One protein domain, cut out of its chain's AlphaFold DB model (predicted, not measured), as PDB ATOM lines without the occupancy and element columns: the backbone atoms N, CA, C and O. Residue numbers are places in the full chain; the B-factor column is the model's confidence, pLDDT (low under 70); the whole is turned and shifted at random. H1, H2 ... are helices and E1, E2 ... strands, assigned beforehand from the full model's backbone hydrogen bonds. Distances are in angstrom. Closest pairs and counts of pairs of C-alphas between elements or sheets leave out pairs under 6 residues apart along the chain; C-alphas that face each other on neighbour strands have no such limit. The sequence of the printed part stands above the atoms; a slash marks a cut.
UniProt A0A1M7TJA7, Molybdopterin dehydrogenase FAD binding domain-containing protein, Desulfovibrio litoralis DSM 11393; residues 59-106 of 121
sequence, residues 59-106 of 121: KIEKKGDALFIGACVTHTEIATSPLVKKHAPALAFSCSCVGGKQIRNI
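This is residues 59 to 106 of the 121 residues of the protein "Molybdopterin dehydrogenase FAD binding domain-containing protein" of Desulfovibrio litoralis DSM 11393 (UniProt A0A1M7TJA7). A two-strand hairpin, E1 and E2, makes one end of a small elongated body, and the short helix H4 makes the other end. Between them cluster three short helices: H2 next to the hairpin, H1 near the middle, and H3 packed on H1. The printed part has 48 residues, in the order E1, E2, H1, H2, H3, H4; the sheet, order E1 - E2, is antiparallel and the class is mixed, helices and strands. It is compact, with a radius of gyration of the C-alphas of 10.3 A, and spans 33 by 20 by 12 A.

Find C-alpha 60 at (117.259, 101.372, 114.199), where E1, residues 60 to 63, begins; E2, residues 66 to 69, follows, each strand 9.7 A long. H1 is residues 75 to 80, H2 residues 82 to 87. H3, residues 89 to 97, runs 12.4 A to C-alpha 97 at (100.490, 110.451, 118.027). H4, residues 101 to 104, ends at C-alpha 104 at (108.966, 114.408, 118.447).

Look first at the hairpin E1 and E2, antiparallel at 157 degrees, with N 61 and O 68 2.9 A apart, within hydrogen-bond range. The closest C-alphas of E1 and H2, Lys 62 and Leu 83, are 7.5 A apart. H2 and H3 touch only at the corner, closest at the C-alphas of Lys 85 and Ala 92, 5.8 A. H3 touches H1 at a steep tilt of 54 degrees, opposite ways; the C-alphas of Ala 79 and Ala 92 come closest, 4.1 A. H4 is close to H1 but not clearly touching, its Arg 104 C-alpha 4.9 A from that of His 75. H4 is apart from E1, E2 and H2. In H1, H2 and H3 every O i to N i+4 pair is within hydrogen-bond range; H4 is too short for such a pair.

The C-alphas farthest apart, of Gly 64 and Gly 100, are 33.0 A apart. The printed part has no cut, and each link between named elements is tight. Look for low confidence at residues 97 to 106, under 70.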
ATOM      1  N   LYS A  59     120.747 104.397 115.883       77.38
ATOM      2  CA  LYS A  59     120.420 103.342 114.920       77.38
ATOM      3  C   LYS A  59     119.096 102.658 115.238       77.38
ATOM      4  O   LYS A  59     118.771 102.387 116.394       77.38
ATOM      5  N   ILE A  60     118.373 102.319 114.175       80.75
ATOM      6  CA  ILE A  60     117.259 101.372 114.199       80.75
ATOM      7  C   ILE A  60     117.686 100.160 113.375       80.75
ATOM      8  O   ILE A  60     117.902 100.279 112.170       80.75
ATOM      9  N   GLU A  61     117.792  98.993 113.999       82.94
ATOM     10  CA  GLU A  61     118.281  97.775 113.348       82.94
ATOM     11  C   GLU A  61     117.416  96.575 113.713       82.94
ATOM     12  O   GLU A  61     117.004  96.416 114.859       82.94
ATOM     13  N   LYS A  62     117.170  95.676 112.759       80.56
ATOM     14  CA  LYS A  62     116.572  94.372 113.059       80.56
ATOM     15  C   LYS A  62     117.685  93.391 113.418       80.56
ATOM     16  O   LYS A  62     118.558  93.129 112.595       80.56
ATOM     17  N   LYS A  63     117.637  92.822 114.621       81.75
ATOM     18  CA  LYS A  63     118.566  91.786 115.089       81.75
ATOM     19  C   LYS A  63     117.779  90.506 115.345       81.75
ATOM     20  O   LYS A  63     117.128  90.364 116.375       81.75
ATOM     21  N   GLY A  64     117.808  89.595 114.369       82.75
ATOM     22  CA  GLY A  64     117.021  88.360 114.401       82.75
ATOM     23  C   GLY A  64     115.522  88.658 114.440       82.75
ATOM     24  O   GLY A  64     114.993  89.276 113.509       82.75
ATOM     25  N   ASP A  65     114.873  88.257 115.530       83.31
ATOM     26  CA  ASP A  65     113.438  88.461 115.775       83.31
ATOM     27  C   ASP A  65     113.121  89.731 116.575       83.31
ATOM     28  O   ASP A  65     111.955  90.078 116.749       83.31
ATOM     29  N   ALA A  66     114.143  90.469 117.019       80.19
ATOM     30  CA  ALA A  66     113.977  91.717 117.753       80.19
ATOM     31  C   ALA A  66     114.304  92.943 116.889       80.19
ATOM     32  O   ALA A  66     115.160  92.910 116.000       80.19
ATOM     33  N   LEU A  67     113.641  94.061 117.191       81.38
ATOM     34  CA  LEU A  67     113.978  95.376 116.656       81.38
ATOM     35  C   LEU A  67     114.754  96.158 117.721       81.38
ATOM     36  O   LEU A  67     114.251  96.400 118.816       81.38
ATOM     37  N   PHE A  68     115.984  96.535 117.404       81.62
ATOM     38  CA  PHE A  68     116.809  97.410 118.221       81.62
ATOM     39  C   PHE A  68     116.542  98.863 117.830       81.62
ATOM     40  O   PHE A  68     116.657  99.223 116.659       81.62
ATOM     41  N   ILE A  69     116.196  99.691 118.812       80.44
ATOM     42  CA  ILE A  69     116.008 101.133 118.656       80.44
ATOM     43  C   ILE A  69     116.962 101.801 119.636       80.44
ATOM     44  O   ILE A  69     116.889 101.562 120.843       80.44
ATOM     45  N   GLY A  70     117.888 102.595 119.111       75.19
ATOM     46  CA  GLY A  70     118.855 103.314 119.922       75.19
ATOM     47  C   GLY A  70     118.201 104.402 120.782       75.19
ATOM     48  O   GLY A  70     117.186 104.996 120.415       75.19
ATOM     49  N   ALA A  71     118.805 104.676 121.940       70.31
ATOM     50  CA  ALA A  71     118.284 105.656 122.892       70.31
ATOM     51  C   ALA A  71     118.234 107.076 122.309       70.31
ATOM     52  O   ALA A  71     117.359 107.843 122.688       70.31
ATOM     53  N   CYS A  72     119.131 107.404 121.374       70.81
ATOM     54  CA  CYS A  72     119.216 108.691 120.689       70.81
ATOM     55  C   CYS A  72     118.322 108.797 119.437       70.81
ATOM     56  O   CYS A  72     118.352 109.827 118.770       70.81
ATOM     57  N   VAL A  73     117.524 107.770 119.116       73.81
ATOM     58  CA  VAL A  73     116.563 107.817 118.006       73.81
ATOM     59  C   VAL A  73     115.344 108.646 118.412       73.81
ATOM     60  O   VAL A  73     114.724 108.404 119.452       73.81
ATOM     61  N   THR A  74     114.977 109.606 117.571       74.19
ATOM     62  CA  THR A  74     113.828 110.489 117.793       74.19
ATOM     63  C   THR A  74     112.499 109.805 117.453       74.19
ATOM     64  O   THR A  74     112.428 108.918 116.598       74.19
ATOM     65  N   HIS A  75     111.390 110.246 118.058       73.50
ATOM     66  CA  HIS A  75     110.058 109.736 117.695       73.50
ATOM     67  C   HIS A  75     109.724 109.935 116.210       73.50
ATOM     68  O   HIS A  75     109.039 109.095 115.628       73.50
ATOM     69  N   THR A  76     110.216 111.009 115.582       74.44
ATOM     70  CA  THR A  76     110.060 111.229 114.137       74.44
ATOM     71  C   THR A  76     110.753 110.130 113.326       74.44
ATOM     72  O   THR A  76     110.153 109.588 112.397       74.44
ATOM     73  N   GLU A  77     111.981 109.751 113.682       77.56
ATOM     74  CA  GLU A  77     112.719 108.672 113.009       77.56
ATOM     75  C   GLU A  77     112.051 107.310 113.224       77.56
ATOM     76  O   GLU A  77     111.892 106.548 112.272       77.56
ATOM     77  N   ILE A  78     111.561 107.030 114.436       80.88
ATOM     78  CA  ILE A  78     110.799 105.804 114.726       80.88
ATOM     79  C   ILE A  78     109.505 105.757 113.899       80.88
ATOM     80  O   ILE A  78     109.212 104.745 113.264       80.88
ATOM     81  N   ALA A  79     108.743 106.854 113.857       80.88
ATOM     82  CA  ALA A  79     107.469 106.922 113.143       80.88
ATOM     83  C   ALA A  79     107.629 106.865 111.615       80.88
ATOM     84  O   ALA A  79     106.715 106.427 110.914       80.88
ATOM     85  N   THR A  80     108.768 107.312 111.075       82.38
ATOM     86  CA  THR A  80     109.036 107.329 109.627       82.38
ATOM     87  C   THR A  80     109.806 106.108 109.130       82.38
ATOM     88  O   THR A  80     109.687 105.780 107.947       82.38
ATOM     89  N   SER A  81     110.506 105.390 110.012       84.00
ATOM     90  CA  SER A  81     111.335 104.237 109.661       84.00
ATOM     91  C   SER A  81     110.540 103.102 108.993       84.00
ATOM     92  O   SER A  81     109.593 102.568 109.585       84.00
ATOM     93  N   PRO A  82     110.946 102.651 107.788       85.12
ATOM     94  CA  PRO A  82     110.337 101.499 107.125       85.12
ATOM     95  C   PRO A  82     110.454 100.203 107.938       85.12
ATOM     96  O   PRO A  82     109.534  99.388 107.924       85.12
ATOM     97  N   LEU A  83     111.558 100.021 108.676       84.94
ATOM     98  CA  LEU A  83     111.769  98.846 109.527       84.94
ATOM     99  C   LEU A  83     110.768  98.811 110.686       84.94
ATOM    100  O   LEU A  83     110.160  97.769 110.927       84.94
ATOM    101  N   VAL A  84     110.553  99.946 111.361       84.62
ATOM    102  CA  VAL A  84     109.574 100.041 112.457       84.62
ATOM    103  C   VAL A  84     108.163  99.858 111.912       84.62
ATOM    104  O   VAL A  84     107.406  99.070 112.457       84.62
ATOM    105  N   LYS A  85     107.810 100.497 110.792       85.00
ATOM    106  CA  LYS A  85     106.481 100.317 110.182       85.00
ATOM    107  C   LYS A  85     106.194  98.865 109.798       85.00
ATOM    108  O   LYS A  85     105.060  98.419 109.930       85.00
ATOM    109  N   LYS A  86     107.211  98.128 109.341       84.88
ATOM    110  CA  LYS A  86     107.079  96.724 108.933       84.88
ATOM    111  C   LYS A  86     107.008  95.756 110.116       84.88
ATOM    112  O   LYS A  86     106.267  94.784 110.045       84.88
ATOM    113  N   HIS A  87     107.789  95.991 111.171       84.25
ATOM    114  CA  HIS A  87     107.951  95.038 112.279       84.25
ATOM    115  C   HIS A  87     107.229  95.440 113.575       84.25
ATOM    116  O   HIS A  87     106.958  94.581 114.405       84.25
ATOM    117  N   ALA A  88     106.904  96.720 113.751       82.12
ATOM    118  CA  ALA A  88     106.245  97.283 114.930       82.12
ATOM    119  C   ALA A  88     105.321  98.472 114.553       82.12
ATOM    120  O   ALA A  88     105.541  99.603 114.998       82.12
ATOM    121  N   PRO A  89     104.271  98.256 113.737       83.12
ATOM    122  CA  PRO A  89     103.401  99.332 113.247       83.12
ATOM    123  C   PRO A  89     102.674 100.088 114.368       83.12
ATOM    124  O   PRO A  89     102.500 101.301 114.267       83.12
ATOM    125  N   ALA A  90     102.308  99.404 115.459       81.19
ATOM    126  CA  ALA A  90     101.713 100.038 116.636       81.19
ATOM    127  C   ALA A  90     102.669 101.058 117.278       81.19
ATOM    128  O   ALA A  90     102.250 102.162 117.611       81.19
ATOM    129  N   LEU A  91     103.966 100.735 117.364       79.12
ATOM    130  CA  LEU A  91     104.983 101.650 117.884       79.12
ATOM    131  C   LEU A  91     105.157 102.870 116.970       79.12
ATOM    132  O   LEU A  91     105.175 103.999 117.454       79.12
ATOM    133  N   ALA A  92     105.218 102.661 115.650       81.62
ATOM    134  CA  ALA A  92     105.280 103.762 114.686       81.62
ATOM    135  C   ALA A  92     104.059 104.692 114.802       81.62
ATOM    136  O   ALA A  92     104.205 105.915 114.759       81.62
ATOM    137  N   PHE A  93     102.866 104.119 114.991       76.62
ATOM    138  CA  PHE A  93     101.634 104.877 115.181       76.62
ATOM    139  C   PHE A  93     101.655 105.672 116.492       76.62
ATOM    140  O   PHE A  93     101.466 106.887 116.463       76.62
ATOM    141  N   SER A  94     101.987 105.045 117.622       77.94
ATOM    142  CA  SER A  94     102.103 105.739 118.911       77.94
ATOM    143  C   SER A  94     103.112 106.888 118.854       77.94
ATOM    144  O   SER A  94     102.794 107.999 119.269       77.94
ATOM    145  N   CYS A  95     104.289 106.679 118.255       74.81
ATOM    146  CA  CYS A  95     105.283 107.743 118.078       74.81
ATOM    147  C   CYS A  95     104.796 108.881 117.163       74.81
ATOM    148  O   CYS A  95     105.233 110.021 117.318       74.81
ATOM    149  N   SER A  96     103.869 108.609 116.238       71.06
ATOM    150  CA  SER A  96     103.228 109.649 115.424       71.06
ATOM    151  C   SER A  96     102.186 110.465 116.209       71.06
ATOM    152  O   SER A  96     102.024 111.662 115.957       71.06
ATOM    153  N   CYS A  97     101.538 109.847 117.202       67.12
ATOM    154  CA  CYS A  97     100.490 110.451 118.027       67.12
ATOM    155  C   CYS A  97     101.022 111.197 119.265       67.12
ATOM    156  O   CYS A  97     100.348 112.094 119.767       67.12
ATOM    157  N   VAL A  98     102.218 110.862 119.763       58.50
ATOM    158  CA  VAL A  98     102.789 111.469 120.978       58.50
ATOM    159  C   VAL A  98     103.475 112.807 120.675       58.50
ATOM    160  O   VAL A  98     104.518 112.851 120.026       58.50
ATOM    161  N   GLY A  99     102.914 113.889 121.229       44.84
ATOM    162  CA  GLY A  99     103.530 115.218 121.334       44.84
ATOM    163  C   GLY A  99     103.607 116.006 120.019       44.84
ATOM    164  O   GLY A  99     103.743 115.447 118.939       44.84
ATOM    165  N   GLY A 100     103.525 117.339 120.076       44.75
ATOM    166  CA  GLY A 100     103.738 118.195 118.896       44.75
ATOM    167  C   GLY A 100     105.127 117.996 118.260       44.75
ATOM    168  O   GLY A 100     106.014 117.395 118.865       44.75
ATOM    169  N   LYS A 101     105.357 118.527 117.045       47.03
ATOM    170  CA  LYS A 101     106.625 118.367 116.279       47.03
ATOM    171  C   LYS A 101     107.892 118.624 117.119       47.03
ATOM    172  O   LYS A 101     108.900 117.957 116.920       47.03
ATOM    173  N   GLN A 102     107.805 119.545 118.076       37.12
ATOM    174  CA  GLN A 102     108.891 119.939 118.972       37.12
ATOM    175  C   GLN A 102     109.260 118.855 119.998       37.12
ATOM    176  O   GLN A 102     110.431 118.678 120.286       37.12
ATOM    177  N   ILE A 103     108.297 118.063 120.482       48.88
ATOM    178  CA  ILE A 103     108.563 116.914 121.364       48.88
ATOM    179  C   ILE A 103     109.091 115.735 120.534       48.88
ATOM    180  O   ILE A 103     109.980 115.015 120.972       48.88
ATOM    181  N   ARG A 104     108.602 115.556 119.299       48.12
ATOM    182  CA  ARG A 104     108.966 114.408 118.447       48.12
ATOM    183  C   ARG A 104     110.383 114.440 117.877       48.12
ATOM    184  O   ARG A 104     110.953 113.375 117.669       48.12
ATOM    185  N   ASN A 105     110.952 115.625 117.669       41.25
ATOM    186  CA  ASN A 105     112.336 115.785 117.205       41.25
ATOM    187  C   ASN A 105     113.377 115.701 118.333       41.25
ATOM    188  O   ASN A 105     114.569 115.778 118.063       41.25
ATOM    189  N   ILE A 106     112.929 115.598 119.585       47.16
ATOM    190  CA  ILE A 106     113.773 115.807 120.765       47.16
ATOM    191  C   ILE A 106     113.665 114.640 121.752       47.16
ATOM    192  O   ILE A 106     114.651 114.262 122.382       47.16
TER     193      ILE A 106